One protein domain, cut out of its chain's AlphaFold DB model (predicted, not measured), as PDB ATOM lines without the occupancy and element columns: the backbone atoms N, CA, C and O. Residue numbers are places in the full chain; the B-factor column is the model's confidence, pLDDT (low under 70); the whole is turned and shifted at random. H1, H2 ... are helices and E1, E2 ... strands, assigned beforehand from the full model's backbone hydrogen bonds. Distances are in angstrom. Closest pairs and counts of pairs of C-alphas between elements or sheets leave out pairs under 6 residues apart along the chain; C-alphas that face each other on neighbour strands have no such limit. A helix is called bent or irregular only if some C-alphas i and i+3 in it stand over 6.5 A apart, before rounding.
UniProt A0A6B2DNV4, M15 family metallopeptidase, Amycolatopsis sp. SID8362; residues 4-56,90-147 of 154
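AT A GLANCE: This is residues 4 to 56 and 90 to 147 of the 154 residues of the protein "M15 family metallopeptidase" of Amycolatopsis sp. SID8362 (UniProt A0A6B2DNV4). A small, twisted sheet of four strands has two long helices, H3 and H4, over one face as a second layer; the short H1 and H2 lie towards the E1 edge, and H5 lies past the E3 edge. The 111 printed residues run H1 H2 H3 E1 E2 H4 E3 E4 H5; the sheet's order is E1 E2 E4 E3, all antiparallel, and the class is mixed. The whole is compact, radius of gyration of the C-alphas 13.1 A, with spans of 41, 34 and 24 A.

IN THESE COORDINATES: The strands are E1, residues 49 to 52, E2, 94 to 97, E4, 125 to 128, 10.7 A long, and E3, 115 to 117. H3, residues 31 to 44, is 19.9 A long; H4, 100 to 113, is 18.4 A and irregular, with C-alphas 108 and 111 7.7 A apart. H1, residues 4 to 8, begins at C-alpha 4 (-0.973, 35.412, 300.104); H2 is 24 to 27; H5, 132 to 135, ends at C-alpha 135 (29.610, 28.716, 327.567).

HOW THE PARTS SIT: Within hydrogen-bond range are N 51 and O 96 across E1 and E2, 2.8 A apart, N 126 and O 95 across E2 and E4, 2.8 A, and N 116 and O 127 across the hairpin E3 and E4, 3.0 A. E2, H4, E3 form a split strand-helix-strand unit, two strands that run the same way in one sheet with a helix between them along the chain and E4 between them in the sheet; its crossover is right-handed. H3, at a height of 6.6 A over the sheet, runs across the strands; H4, at 8.1 A, along them. H3 and H4 touch at Ala 36 and Tyr 113, C-alphas 5.7 A apart, at a steep tilt of 65 degrees, opposite ways. H4 touches H5 with residues 111 to 113 alone, closest C-alphas Gly 112 and Ala 133, 4.2 A. H2 only grazes the sheet; H1 and H2 only just touch, with 3 pairs of C-alphas within 8 A, the closest Val 8 and Pro 24, 5.9 A. Every O i to N i+4 pair is within hydrogen-bond range in H1 and H3, 7 of 10 in H4; H2 and H5 are too short for one.

THE WHOLE: The two farthest C-alphas, of Arg 4 and His 135, are 41.6 A apart. Residues 57 to 89 are not printed; C-alphas 56 and 90 are 5.7 A apart across the cut. The link H1 to H2 is long; no printed residue is under 70 in pLDDT.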
ATOM      1  N   ARG A   4      -2.155  34.684 300.583       85.56
ATOM      2  CA  ARG A   4      -0.973  35.412 300.104       85.56
ATOM      3  C   ARG A   4      -0.614  36.609 300.989       85.56
ATOM      4  O   ARG A   4       0.559  36.825 301.267       85.56
ATOM      5  N   GLU A   5      -1.606  37.371 301.442       88.62
ATOM      6  CA  GLU A   5      -1.386  38.500 302.359       88.62
ATOM      7  C   GLU A   5      -0.834  38.038 303.715       88.62
ATOM      8  O   GLU A   5       0.006  38.717 304.298       88.62
ATOM      9  N   LEU A   6      -1.259  36.867 304.200       89.44
ATOM     10  CA  LEU A   6      -0.728  36.283 305.434       89.44
ATOM     11  C   LEU A   6       0.742  35.865 305.284       89.44
ATOM     12  O   LEU A   6       1.545  36.158 306.169       89.44
ATOM     13  N   LEU A   7       1.113  35.251 304.156       92.06
ATOM     14  CA  LEU A   7       2.503  34.864 303.871       92.06
ATOM     15  C   LEU A   7       3.446  36.076 303.864       92.06
ATOM     16  O   LEU A   7       4.483  36.048 304.520       92.06
ATOM     17  N   VAL A   8       3.051  37.173 303.201       95.62
ATOM     18  CA  VAL A   8       3.819  38.439 303.173       95.62
ATOM     19  C   VAL A   8       4.079  38.981 304.580       95.62
ATOM     20  O   VAL A   8       5.093  39.630 304.828       95.62
ATOM     21  N   ARG A   9       3.181  38.697 305.522       97.25
ATOM     22  CA  ARG A   9       3.274  39.159 306.907       97.25
ATOM     23  C   ARG A   9       4.010  38.195 307.842       97.25
ATOM     24  O   ARG A   9       4.112  38.503 309.032       97.25
ATOM     25  N   GLY A  10       4.538  37.087 307.316       96.56
ATOM     26  CA  GLY A  10       5.317  36.098 308.063       96.56
ATOM     27  C   GLY A  10       4.509  34.915 308.604       96.56
ATOM     28  O   GLY A  10       4.989  34.197 309.479       96.56
ATOM     29  N   ALA A  11       3.276  34.701 308.131       96.88
ATOM     30  CA  ALA A  11       2.536  33.485 308.461       96.88
ATOM     31  C   ALA A  11       3.157  32.266 307.766       96.88
ATOM     32  O   ALA A  11       3.573  32.350 306.613       96.88
ATOM     33  N   VAL A  12       3.152  31.121 308.448       96.69
ATOM     34  CA  VAL A  12       3.717  29.858 307.954       96.69
ATOM     35  C   VAL A  12       2.633  28.773 308.042       96.69
ATOM     36  O   VAL A  12       2.539  28.064 309.040       96.69
ATOM     37  N   PRO A  13       1.726  28.680 307.048       93.75
ATOM     38  CA  PRO A  13       0.603  27.738 307.086       93.75
ATOM     39  C   PRO A  13       1.035  26.279 306.884       93.75
ATOM     40  O   PRO A  13       0.281  25.365 307.212       93.75
ATOM     41  N   GLN A  14       2.227  26.063 306.330       94.56
ATOM     42  CA  GLN A  14       2.894  24.769 306.234       94.56
ATOM     43  C   GLN A  14       4.360  24.956 306.630       94.56
ATOM     44  O   GLN A  14       4.910  26.005 306.293       94.56
ATOM     45  N   PRO A  15       4.991  23.983 307.313       96.94
ATOM     46  CA  PRO A  15       6.392  24.096 307.701       96.94
ATOM     47  C   PRO A  15       7.295  24.336 306.485       96.94
ATOM     48  O   PRO A  15       7.169  23.637 305.479       96.94
ATOM     49  N   VAL A  16       8.222  25.288 306.589       97.81
ATOM     50  CA  VAL A  16       9.159  25.647 305.506       97.81
ATOM     51  C   VAL A  16      10.603  25.377 305.908       97.81
ATOM     52  O   VAL A  16      10.951  25.434 307.082       97.81
ATOM     53  N   SER A  17      11.458  25.058 304.941       98.25
ATOM     54  CA  SER A  17      12.876  24.792 305.204       98.25
ATOM     55  C   SER A  17      13.625  26.066 305.596       98.25
ATOM     56  O   SER A  17      13.354  27.133 305.057       98.25
ATOM     57  N   VAL A  18      14.651  25.957 306.443       98.31
ATOM     58  CA  VAL A  18      15.617  27.055 306.674       98.31
ATOM     59  C   VAL A  18      16.431  27.420 305.416       98.31
ATOM     60  O   VAL A  18      17.120  28.439 305.389       98.31
ATOM     61  N   PHE A  19      16.355  26.606 304.361       98.44
ATOM     62  CA  PHE A  19      16.917  26.885 303.033       98.44
ATOM     63  C   PHE A  19      15.902  27.498 302.053       98.44
ATOM     64  O   PHE A  19      16.222  27.665 300.884       98.44
ATOM     65  N   ASP A  20      14.682  27.804 302.498       98.00
ATOM     66  CA  ASP A  20      13.703  28.529 301.689       98.00
ATOM     67  C   ASP A  20      14.131  30.001 301.552       98.00
ATOM     68  O   ASP A  20      14.203  30.734 302.541       98.00
ATOM     69  N   ASP A  21      14.447  30.407 300.321       97.38
ATOM     70  CA  ASP A  21      14.883  31.763 299.971       97.38
ATOM     71  C   ASP A  21      13.731  32.647 299.436       97.38
ATOM     72  O   ASP A  21      13.968  33.746 298.934       97.38
ATOM     73  N   GLU A  22      12.478  32.197 299.548       96.19
ATOM     74  CA  GLU A  22      11.290  32.912 299.064       96.19
ATOM     75  C   GLU A  22      10.332  33.299 300.198       96.19
ATOM     76  O   GLU A  22       9.705  34.363 300.155       96.19
ATOM     77  N   THR A  23      10.205  32.461 301.229       97.81
ATOM     78  CA  THR A  23       9.224  32.661 302.302       97.81
ATOM     79  C   THR A  23       9.645  33.797 303.250       97.81
ATOM     80  O   THR A  23      10.666  33.674 303.932       97.81
ATOM     81  N   PRO A  24       8.830  34.868 303.420       98.19
ATOM     82  CA  PRO A  24       9.135  36.019 304.284       98.19
ATOM     83  C   PRO A  24       9.524  35.663 305.720       98.19
ATOM     84  O   PRO A  24      10.372  36.322 306.314       98.19
ATOM     85  N   ALA A  25       8.927  34.607 306.279       98.44
ATOM     86  CA  ALA A  25       9.254  34.134 307.620       98.44
ATOM     87  C   ALA A  25      10.705  33.631 307.753       98.44
ATOM     88  O   ALA A  25      11.245  33.666 308.853       98.44
ATOM     89  N   VAL A  26      11.344  33.186 306.667       98.75
ATOM     90  CA  VAL A  26      12.732  32.694 306.665       98.75
ATOM     91  C   VAL A  26      13.691  33.782 306.189       98.75
ATOM     92  O   VAL A  26      14.660  34.084 306.881       98.75
ATOM     93  N   VAL A  27      13.403  34.424 305.054       98.19
ATOM     94  CA  VAL A  27      14.318  35.399 304.425       98.19
ATOM     95  C   VAL A  27      14.544  36.660 305.262       98.19
ATOM     96  O   VAL A  27      15.581  37.301 305.127       98.19
ATOM     97  N   ASN A  28      13.595  37.012 306.136       98.69
ATOM     98  CA  ASN A  28      13.700  38.169 307.028       98.69
ATOM     99  C   ASN A  28      14.231  37.810 308.429       98.69
ATOM    100  O   ASN A  28      14.209  38.656 309.325       98.69
ATOM    101  N   LEU A  29      14.682  36.569 308.656       98.88
ATOM    102  CA  LEU A  29      15.440  36.248 309.864       98.88
ATOM    103  C   LEU A  29      16.747  37.046 309.888       98.88
ATOM    104  O   LEU A  29      17.326  37.361 308.847       98.88
ATOM    105  N   ALA A  30      17.232  37.344 311.091       98.81
ATOM    106  CA  ALA A  30      18.538  37.954 311.266       98.81
ATOM    107  C   ALA A  30      19.601  37.090 310.553       98.81
ATOM    108  O   ALA A  30      19.610  35.868 310.758       98.81
ATOM    109  N   PRO A  31      20.495  37.679 309.733       98.69
ATOM    110  CA  PRO A  31      21.410  36.909 308.890       98.69
ATOM    111  C   PRO A  31      22.246  35.878 309.657       98.69
ATOM    112  O   PRO A  31      22.388  34.743 309.204       98.69
ATOM    113  N   ASP A  32      22.731  36.235 310.849       98.69
ATOM    114  CA  ASP A  32      23.544  35.339 311.676       98.69
ATOM    115  C   ASP A  32      22.733  34.165 312.243       98.69
ATOM    116  O   ASP A  32      23.236  33.039 312.305       98.69
ATOM    117  N   LEU A  33      21.461  34.394 312.600       98.88
ATOM    118  CA  LEU A  33      20.551  33.333 313.035       98.88
ATOM    119  C   LEU A  33      20.273  32.365 311.879       98.88
ATOM    120  O   LEU A  33      20.400  31.153 312.050       98.88
ATOM    121  N   LEU A  34      19.953  32.885 310.691       98.81
ATOM    122  CA  LEU A  34      19.715  32.055 309.508       98.81
ATOM    123  C   LEU A  34      20.966  31.255 309.116       98.81
ATOM    124  O   LEU A  34      20.871  30.068 308.803       98.81
ATOM    125  N   ALA A  35      22.150  31.866 309.195       98.75
ATOM    126  CA  ALA A  35      23.413  31.182 308.946       98.75
ATOM    127  C   ALA A  35      23.671  30.051 309.959       98.75
ATOM    128  O   ALA A  35      24.089  28.964 309.561       98.75
ATOM    129  N   ALA A  36      23.404  30.275 311.250       98.75
ATOM    130  CA  ALA A  36      23.525  29.241 312.278       98.75
ATOM    131  C   ALA A  36      22.554  28.075 312.046       98.75
ATOM    132  O   ALA A  36      22.972  26.918 312.086       98.75
ATOM    133  N   LEU A  37      21.290  28.371 311.723       98.62
ATOM    134  CA  LEU A  37      20.273  27.367 311.397       98.62
ATOM    135  C   LEU A  37      20.664  26.519 310.185       98.62
ATOM    136  O   LEU A  37      20.518  25.301 310.219       98.62
ATOM    137  N   ARG A  38      21.189  27.145 309.126       98.56
ATOM    138  CA  ARG A  38      21.638  26.435 307.920       98.56
ATOM    139  C   ARG A  38      22.828  25.521 308.206       98.56
ATOM    140  O   ARG A  38      22.810  24.381 307.755       98.56
ATOM    141  N   ARG A  39      23.813  25.968 308.998       98.50
ATOM    142  CA  ARG A  39      24.928  25.104 309.438       98.50
ATOM    143  C   ARG A  39      24.426  23.908 310.249       98.50
ATOM    144  O   ARG A  39      24.768  22.778 309.923       98.50
ATOM    145  N   ALA A  40      23.566  24.152 311.240       98.31
ATOM    146  CA  ALA A  40      22.973  23.093 312.052       98.31
ATOM    147  C   ALA A  40      22.190  22.084 311.196       98.31
ATOM    148  O   ALA A  40      22.363  20.882 311.354       98.31
ATOM    149  N   ALA A  41      21.375  22.557 310.248       97.88
ATOM    150  CA  ALA A  41      20.605  21.690 309.357       97.88
ATOM    151  C   ALA A  41      21.497  20.825 308.452       97.88
ATOM    152  O   ALA A  41      21.191  19.654 308.232       97.88
ATOM    153  N   THR A  42      22.599  21.386 307.939       97.81
ATOM    154  CA  THR A  42      23.575  20.641 307.133       97.81
ATOM    155  C   THR A  42      24.248  19.538 307.949       97.81
ATOM    156  O   THR A  42      24.301  18.399 307.490       97.81
ATOM    157  N   ASP A  43      24.723  19.854 309.154       98.06
ATOM    158  CA  ASP A  43      25.487  18.912 309.980       98.06
ATOM    159  C   ASP A  43      24.604  17.828 310.611       98.06
ATOM    160  O   ASP A  43      25.020  16.676 310.730       98.06
ATOM    161  N   ALA A  44      23.369  18.173 310.990       96.00
ATOM    162  CA  ALA A  44      22.427  17.233 311.589       96.00
ATOM    163  C   ALA A  44      21.961  16.148 310.603       96.00
ATOM    164  O   ALA A  44      21.508  15.082 311.023       96.00
ATOM    165  N   GLY A  45      22.006  16.426 309.294       93.62
ATOM    166  CA  GLY A  45      21.494  15.521 308.262       93.62
ATOM    167  C   GLY A  45      19.975  15.296 308.318       93.62
ATOM    168  O   GLY A  45      19.466  14.404 307.638       93.62
ATOM    169  N   ILE A  46      19.247  16.093 309.110       92.31
ATOM    170  CA  ILE A  46      17.785  16.064 309.241       92.31
ATOM    171  C   ILE A  46      17.175  17.421 308.861       92.31
ATOM    172  O   ILE A  46      17.805  18.461 309.068       92.31
ATOM    173  N   PRO A  47      15.937  17.459 308.335       94.00
ATOM    174  CA  PRO A  47      15.291  18.722 308.001       94.00
ATOM    175  C   PRO A  47      15.017  19.577 309.245       94.00
ATOM    176  O   PRO A  47      14.257  19.175 310.128       94.00
ATOM    177  N   ILE A  48      15.556  20.797 309.270       97.88
ATOM    178  CA  ILE A  48      15.110  21.851 310.188       97.88
ATOM    179  C   ILE A  48      14.026  22.656 309.470       97.88
ATOM    180  O   ILE A  48      14.310  23.402 308.529       97.88
ATOM    181  N   LEU A  49      12.774  22.465 309.898       98.56
ATOM    182  CA  LEU A  49      11.612  23.160 309.345       98.56
ATOM    183  C   LEU A  49      11.059  24.181 310.342       98.56
ATOM    184  O   LEU A  49      10.912  23.894 311.532       98.56
ATOM    185  N   VAL A  50      10.726  25.354 309.823       98.38
ATOM    186  CA  VAL A  50      10.204  26.517 310.533       98.38
ATOM    187  C   VAL A  50       8.677  26.483 310.511       98.38
ATOM    188  O   VAL A  50       8.085  26.375 309.442       98.38
ATOM    189  N   ASN A  51       8.049  26.612 311.682       97.56
ATOM    190  CA  ASN A  51       6.607  26.845 311.866       97.56
ATOM    191  C   ASN A  51       6.280  28.323 312.142       97.56
ATOM    192  O   ASN A  51       5.120  28.732 312.120       97.56
ATOM    193  N   GLY A  52       7.300  29.132 312.409       97.94
ATOM    194  CA  GLY A  52       7.198  30.569 312.612       97.94
ATOM    195  C   GLY A  52       8.591  31.174 312.610       97.94
ATOM    196  O   GLY A  52       9.481  30.666 313.269       97.94
ATOM    197  N   GLY A  53       8.818  32.234 311.850       98.50
ATOM    198  CA  GLY A  53      10.119  32.903 311.804       98.50
ATOM    199  C   GLY A  53       9.919  34.394 311.980       98.50
ATOM    200  O   GLY A  53       9.251  34.811 312.923       98.50
ATOM    201  N   TRP A  54      10.420  35.206 311.060       98.75
ATOM    202  CA  TRP A  54      10.089  36.622 311.056       98.75
ATOM    203  C   TRP A  54       8.574  36.859 310.927       98.75
ATOM    204  O   TRP A  54       7.884  36.179 310.164       98.75
ATOM    205  N   ARG A  55       8.061  37.854 311.655       98.44
ATOM    206  CA  ARG A  55       6.661  38.301 311.595       98.44
ATOM    207  C   ARG A  55       6.610  39.816 311.463       98.44
ATOM    208  O   ARG A  55       7.327  40.527 312.155       98.44
ATOM    209  N   SER A  56       5.704  40.338 310.641       98.50
ATOM    210  CA  SER A  56       5.454  41.786 310.629       98.50
ATOM    211  C   SER A  56       4.864  42.256 311.975       98.50
ATOM    212  O   SER A  56       4.098  41.498 312.581       98.50
ATOM    213  N   VAL A  90       9.559  39.790 315.478       98.56
ATOM    214  CA  VAL A  90       9.398  41.056 314.739       98.56
ATOM    215  C   VAL A  90      10.741  41.586 314.249       98.56
ATOM    216  O   VAL A  90      10.849  42.110 313.141       98.56
ATOM    217  N   THR A  91      11.787  41.376 315.045       97.94
ATOM    218  CA  THR A  91      13.170  41.729 314.694       97.94
ATOM    219  C   THR A  91      13.910  40.641 313.909       97.94
ATOM    220  O   THR A  91      15.082  40.818 313.599       97.94
ATOM    221  N   GLY A  92      13.261  39.506 313.613       98.62
ATOM    222  CA  GLY A  92      13.889  38.360 312.945       98.62
ATOM    223  C   GLY A  92      14.880  37.577 313.816       98.62
ATOM    224  O   GLY A  92      15.594  36.722 313.307       98.62
ATOM    225  N   ASN A  93      14.935  37.845 315.123       98.75
ATOM    226  CA  ASN A  93      15.905  37.258 316.055       98.75
ATOM    227  C   ASN A  93      15.422  35.962 316.728       98.75
ATOM    228  O   ASN A  93      16.116  35.442 317.600       98.75
ATOM    229  N   ALA A  94      14.252  35.447 316.344       98.75
ATOM    230  CA  ALA A  94      13.693  34.199 316.855       98.75
ATOM    231  C   ALA A  94      13.082  33.344 315.744       98.75
ATOM    232  O   ALA A  94      12.611  33.861 314.726       98.75
ATOM    233  N   VAL A  95      13.064  32.035 315.984       98.88
ATOM    234  CA  VAL A  95      12.482  31.027 315.101       98.88
ATOM    235  C   VAL A  95      11.777  29.939 315.916       98.88
ATOM    236  O   VAL A  95      12.286  29.484 316.936       98.88
ATOM    237  N   ASP A  96      10.626  29.497 315.423       98.81
ATOM    238  CA  ASP A  96       9.846  28.378 315.932       98.81
ATOM    239  C   ASP A  96      10.099  27.145 315.059       98.81
ATOM    240  O   ASP A  96       9.704  27.104 313.888       98.81
ATOM    241  N   ILE A  97      10.745  26.126 315.620       98.62
ATOM    242  CA  ILE A  97      11.079  24.873 314.933       98.62
ATOM    243  C   ILE A  97       9.926  23.880 315.071       98.62
ATOM    244  O   ILE A  97       9.477  23.571 316.173       98.62
ATOM    245  N   GLY A  98       9.437  23.350 313.951       97.06
ATOM    246  CA  GLY A  98       8.266  22.473 313.943       97.06
ATOM    247  C   GLY A  98       8.555  21.030 314.378       97.06
ATOM    248  O   GLY A  98       8.046  20.584 315.415       97.06
ATOM    249  N   PRO A  99       9.338  20.263 313.594       97.00
ATOM    250  CA  PRO A  99       9.519  18.829 313.812       97.00
ATOM    251  C   PRO A  99      10.117  18.501 315.185       97.00
ATOM    252  O   PRO A  99      11.103  19.107 315.600       97.00
ATOM    253  N   ALA A 100       9.553  17.505 315.875       96.50
ATOM    254  CA  ALA A 100      10.043  17.071 317.187       96.50
ATOM    255  C   ALA A 100      11.497  16.584 317.136       96.50
ATOM    256  O   ALA A 100      12.306  17.056 317.923       96.50
ATOM    257  N   ALA A 101      11.847  15.759 316.145       96.75
ATOM    258  CA  ALA A 101      13.212  15.259 315.967       96.75
ATOM    259  C   ALA A 101      14.245  16.387 315.773       96.75
ATOM    260  O   ALA A 101      15.350  16.312 316.296       96.75
ATOM    261  N   ALA A 102      13.878  17.466 315.068       98.00
ATOM    262  CA  ALA A 102      14.753  18.630 314.919       98.00
ATOM    263  C   ALA A 102      14.932  19.377 316.249       98.00
ATOM    264  O   ALA A 102      16.039  19.802 316.568       98.00
ATOM    265  N   ARG A 103      13.864  19.510 317.047       98.00
ATOM    266  CA  ARG A 103      13.929  20.123 318.384       98.00
ATOM    267  C   ARG A 103      14.739  19.284 319.370       98.00
ATOM    268  O   ARG A 103      15.486  19.857 320.147       98.00
ATOM    269  N   GLU A 104      14.614  17.961 319.330       97.94
ATOM    270  CA  GLU A 104      15.413  17.039 320.149       97.94
ATOM    271  C   GLU A 104      16.901  17.160 319.807       97.94
ATOM    272  O   GLU A 104      17.719  17.393 320.693       97.94
ATOM    273  N   TRP A 105      17.244  17.138 318.516       98.44
ATOM    274  CA  TRP A 105      18.625  17.326 318.077       98.44
ATOM    275  C   TRP A 105      19.183  18.699 318.481       98.44
ATOM    276  O   TRP A 105      20.301  18.796 318.979       98.44
ATOM    277  N   LEU A 106      18.404  19.776 318.323       98.50
ATOM    278  CA  LEU A 106      18.824  21.120 318.736       98.50
ATOM    279  C   LEU A 106      18.939  21.268 320.259       98.50
ATOM    280  O   LEU A 106      19.792  22.024 320.717       98.50
ATOM    281  N   ALA A 107      18.144  20.547 321.047       97.75
ATOM    282  CA  ALA A 107      18.289  20.540 322.499       97.75
ATOM    283  C   ALA A 107      19.631  19.927 322.938       97.75
ATOM    284  O   ALA A 107      20.215  20.376 323.925       97.75
ATOM    285  N   GLU A 108      20.142  18.942 322.195       98.00
ATOM    286  CA  GLU A 108      21.413  18.267 322.487       98.00
ATOM    287  C   GLU A 108      22.629  18.978 321.871       98.00
ATOM    288  O   GLU A 108      23.681  19.078 322.503       98.00
ATOM    289  N   HIS A 109      22.495  19.501 320.649       98.44
ATOM    290  CA  HIS A 109      23.619  19.997 319.844       98.44
ATOM    291  C   HIS A 109      23.578  21.505 319.560       98.44
ATOM    292  O   HIS A 109      24.592  22.087 319.165       98.44
ATOM    293  N   GLY A 110      22.434  22.161 319.762       98.38
ATOM    294  CA  GLY A 110      22.182  23.536 319.315       98.38
ATOM    295  C   GLY A 110      23.145  24.568 319.897       98.38
ATOM    296  O   GLY A 110      23.548  25.491 319.185       98.38
ATOM    297  N   ALA A 111      23.605  24.369 321.138       98.56
ATOM    298  CA  ALA A 111      24.563  25.259 321.793       98.56
ATOM    299  C   ALA A 111      25.850  25.451 320.970       98.56
ATOM    300  O   ALA A 111      26.323  26.578 320.853       98.56
ATOM    301  N   GLY A 112      26.353  24.403 320.302       98.56
ATOM    302  CA  GLY A 112      27.540  24.487 319.437       98.56
ATOM    303  C   GLY A 112      27.372  25.417 318.226       98.56
ATOM    304  O   GLY A 112      28.355  25.891 317.664       98.56
ATOM    305  N   TYR A 113      26.128  25.730 317.856       98.56
ATOM    306  CA  TYR A 113      25.774  26.668 316.787       98.56
ATOM    307  C   TYR A 113      25.308  28.025 317.322       98.56
ATOM    308  O   TYR A 113      24.946  28.901 316.536       98.56
ATOM    309  N   GLY A 114      25.281  28.202 318.644       98.69
ATOM    310  CA  GLY A 114      24.648  29.341 319.295       98.69
ATOM    311  C   GLY A 114      23.118  29.284 319.293       98.69
ATOM    312  O   GLY A 114      22.484  30.282 319.608       98.69
ATOM    313  N   LEU A 115      22.495  28.167 318.914       98.81
ATOM    314  CA  LEU A 115      21.039  28.035 318.836       98.81
ATOM    315  C   LEU A 115      20.494  27.547 320.175       98.81
ATOM    316  O   LEU A 115      20.704  26.396 320.553       98.81
ATOM    317  N   CYS A 116      19.772  28.414 320.881       98.81
ATOM    318  CA  CYS A 116      19.298  28.127 322.229       98.81
ATOM    319  C   CYS A 116      17.784  28.234 322.345       98.81
ATOM    320  O   CYS A 116      17.205  29.250 321.956       98.81
ATOM    321  N   GLN A 117      17.166  27.222 322.960       98.69
ATOM    322  CA  GLN A 117      15.802  27.331 323.463       98.69
ATOM    323  C   GLN A 117      15.765  28.400 324.560       98.69
ATOM    324  O   GLN A 117      16.594  28.381 325.474       98.69
ATOM    325  N   ILE A 118      14.819  29.339 324.478       98.50
ATOM    326  CA  ILE A 118      14.748  30.472 325.420       98.50
ATOM    327  C   ILE A 118      13.689  30.266 326.505       98.50
ATOM    328  O   ILE A 118      13.913  30.646 327.659       98.50
ATOM    329  N   TYR A 119      12.566  29.629 326.167       98.50
ATOM    330  CA  TYR A 119      11.422  29.474 327.065       98.50
ATOM    331  C   TYR A 119      11.108  28.004 327.330       98.50
ATOM    332  O   TYR A 119      10.985  27.203 326.404       98.50
ATOM    333  N   ARG A 120      10.933  27.635 328.602       98.12
ATOM    334  CA  ARG A 120      10.620  26.251 329.001       98.12
ATOM    335  C   ARG A 120       9.269  25.764 328.485       98.12
ATOM    336  O   ARG A 120       9.146  24.584 328.170       98.12
ATOM    337  N   ASN A 121       8.272  26.643 328.409       97.75
ATOM    338  CA  ASN A 121       6.944  26.322 327.882       97.75
ATOM    339  C   ASN A 121       6.877  26.294 326.342       97.75
ATOM    340  O   ASN A 121       5.860  25.864 325.804       97.75
ATOM    341  N   GLU A 122       7.940  26.704 325.644       97.88
ATOM    342  CA  GLU A 122       7.994  26.770 324.179       97.88
ATOM    343  C   GLU A 122       9.219  25.996 323.663       97.88
ATOM    344  O   GLU A 122      10.210  26.591 323.239       97.88
ATOM    345  N   PRO A 123       9.187  24.646 323.664       97.81
ATOM    346  CA  PRO A 123      10.294  23.819 323.168       97.81
ATOM    347  C   PRO A 123      10.616  24.020 321.683       97.81
ATOM    348  O   PRO A 123      11.587  23.460 321.179       97.81
ATOM    349  N   TRP A 124       9.783  24.774 320.968       98.56
ATOM    350  CA  TRP A 124       9.984  25.174 319.584       98.56
ATOM    351  C   TRP A 124      10.706  26.514 319.423       98.56
ATOM    352  O   TRP A 124      11.242  26.717 318.342       98.56
ATOM    353  N   HIS A 125      10.749  27.397 320.430       98.75
ATOM    354  CA  HIS A 125      11.268  28.767 320.292       98.75
ATOM    355  C   HIS A 125      12.781  28.827 320.527       98.75
ATOM    356  O   HIS A 125      13.254  28.668 321.658       98.75
ATOM    357  N   TYR A 126      13.534  29.114 319.466       98.88
ATOM    358  CA  TYR A 126      14.990  29.248 319.482       98.88
ATOM    359  C   TYR A 126      15.436  30.659 319.092       98.88
ATOM    360  O   TYR A 126      14.866  31.299 318.206       98.88
ATOM    361  N   GLU A 127      16.517  31.120 319.717       98.81
ATOM    362  CA  GLU A 127      17.217  32.356 319.358       98.81
ATOM    363  C   GLU A 127      18.728  32.116 319.262       98.81
ATOM    364  O   GLU A 127      19.256  31.156 319.829       98.81
ATOM    365  N   LEU A 128      19.433  33.028 318.585       98.75
ATOM    366  CA  LEU A 128      20.892  33.022 318.554       98.75
ATOM    367  C   LEU A 128      21.470  33.599 319.861       98.75
ATOM    368  O   LEU A 128      21.079  34.675 320.326       98.75
ATOM    369  N   ARG A 129      22.431  32.879 320.435       98.38
ATOM    370  CA  ARG A 129      23.288  33.225 321.572       98.38
ATOM    371  C   ARG A 129      24.723  32.861 321.184       98.38
ATOM    372  O   ARG A 129      25.127  31.723 321.415       98.38
ATOM    373  N   PRO A 130      25.466  33.767 320.527       95.69
ATOM    374  CA  PRO A 130      26.780  33.453 319.962       95.69
ATOM    375  C   PRO A 130      27.752  32.838 320.974       95.69
ATOM    376  O   PRO A 130      28.494  31.916 320.649       95.69
ATOM    377  N   GLU A 131      27.689  33.285 322.226       97.19
ATOM    378  CA  GLU A 131      28.550  32.828 323.314       97.19
ATOM    379  C   GLU A 131      28.233  31.397 323.777       97.19
ATOM    380  O   GLU A 131      29.027  30.806 324.513       97.19
ATOM    381  N   ALA A 132      27.102  30.817 323.358       98.06
ATOM    382  CA  ALA A 132      26.684  29.487 323.793       98.06
ATOM    383  C   ALA A 132      27.562  28.357 323.241       98.06
ATOM    384  O   ALA A 132      27.616  27.293 323.855       98.06
ATOM    385  N   ALA A 133      28.299  28.592 322.151       96.19
ATOM    386  CA  ALA A 133      29.271  27.623 321.647       96.19
ATOM    387  C   ALA A 133      30.427  27.391 322.638       96.19
ATOM    388  O   ALA A 133      30.988  26.300 322.693       96.19
ATOM    389  N   GLU A 134      30.753  28.404 323.444       97.19
ATOM    390  CA  GLU A 134      31.820  28.350 324.447       97.19
ATOM    391  C   GLU A 134      31.275  28.081 325.856       97.19
ATOM    392  O   GLU A 134      31.881  27.341 326.629       97.19
ATOM    393  N   HIS A 135      30.125  28.669 326.193       97.44
ATOM    394  CA  HIS A 135      29.610  28.716 327.567       97.44
ATOM    395  C   HIS A 135      28.341  27.882 327.788       97.44
ATOM    396  O   HIS A 135      27.855  27.787 328.915       97.44
ATOM    397  N   GLY A 136      27.794  27.279 326.731       97.69
ATOM    398  CA  GLY A 136      26.473  26.663 326.750       97.69
ATOM    399  C   GLY A 136      25.336  27.689 326.714       97.69
ATOM    400  O   GLY A 136      25.532  28.900 326.846       97.69
ATOM    401  N   CYS A 137      24.113  27.202 326.508       98.31
ATOM    402  CA  CYS A 137      22.939  28.067 326.467       98.31
ATOM    403  C   CYS A 137      22.650  28.711 327.833       98.31
ATOM    404  O   CYS A 137      22.792  28.048 328.867       98.31
ATOM    405  N   PRO A 138      22.195  29.978 327.861       97.25
ATOM    406  CA  PRO A 138      21.778  30.612 329.103       97.25
ATOM    407  C   PRO A 138      20.579  29.869 329.720       97.25
ATOM    408  O   PRO A 138      19.829  29.201 329.002       97.25
ATOM    409  N   PRO A 139      20.345  30.007 331.039       97.62
ATOM    410  CA  PRO A 139      19.167  29.433 331.673       97.62
ATOM    411  C   PRO A 139      17.872  29.892 330.994       97.62
ATOM    412  O   PRO A 139      17.651  31.087 330.801       97.62
ATOM    413  N   MET A 140      16.992  28.940 330.690       98.38
ATOM    414  CA  MET A 140      15.682  29.230 330.113       98.38
ATOM    415  C   MET A 140      14.772  29.966 331.101       98.38
ATOM    416  O   MET A 140      14.644  29.587 332.278       98.38
ATOM    417  N   TYR A 141      14.031  30.944 330.592       98.38
ATOM    418  CA  TYR A 141      12.917  31.537 331.322       98.38
ATOM    419  C   TYR A 141      11.741  30.542 331.400       98.38
ATOM    420  O   TYR A 141      11.629  29.650 330.555       98.38
ATOM    421  N   PRO A 142      10.868  30.628 332.421       98.12
ATOM    422  CA  PRO A 142       9.648  29.821 332.470       98.12
ATOM    423  C   PRO A 142       8.755  30.012 331.237       98.12
ATOM    424  O   PRO A 142       8.325  29.022 330.651       98.12
ATOM    425  N   ASP A 143       8.535  31.270 330.855       97.88
ATOM    426  CA  ASP A 143       7.739  31.711 329.709       97.88
ATOM    427  C   ASP A 143       8.150  33.144 329.289       97.88
ATOM    428  O   ASP A 143       8.916  33.784 330.030       97.88
ATOM    429  N   PRO A 144       7.669  33.677 328.145       96.62
ATOM    430  CA  PRO A 144       8.024  35.015 327.680       96.62
ATOM    431  C   PRO A 144       7.779  36.134 328.687       96.62
ATOM    432  O   PRO A 144       8.555  37.081 328.707       96.62
ATOM    433  N   SER A 145       6.781  36.046 329.574       95.06
ATOM    434  CA  SER A 145       6.491  37.111 330.554       95.06
ATOM    435  C   SER A 145       7.586  37.276 331.625       95.06
ATOM    436  O   SER A 145       7.687  38.312 332.298       95.06
ATOM    437  N   HIS A 146       8.455  36.272 331.761       96.44
ATOM    438  CA  HIS A 146       9.595  36.288 332.672       96.44
ATOM    439  C   HIS A 146      10.869  36.869 332.043       96.44
ATOM    440  O   HIS A 146      11.798  37.193 332.787       96.44
ATOM    441  N   ASP A 147      10.913  37.041 330.721       96.25
ATOM    442  CA  ASP A 147      12.049  37.646 330.028       96.25
ATOM    443  C   ASP A 147      12.050  39.172 330.230       96.25
ATOM    444  O   ASP A 147      11.081  39.851 329.894       96.25
TER     445      ASP A 147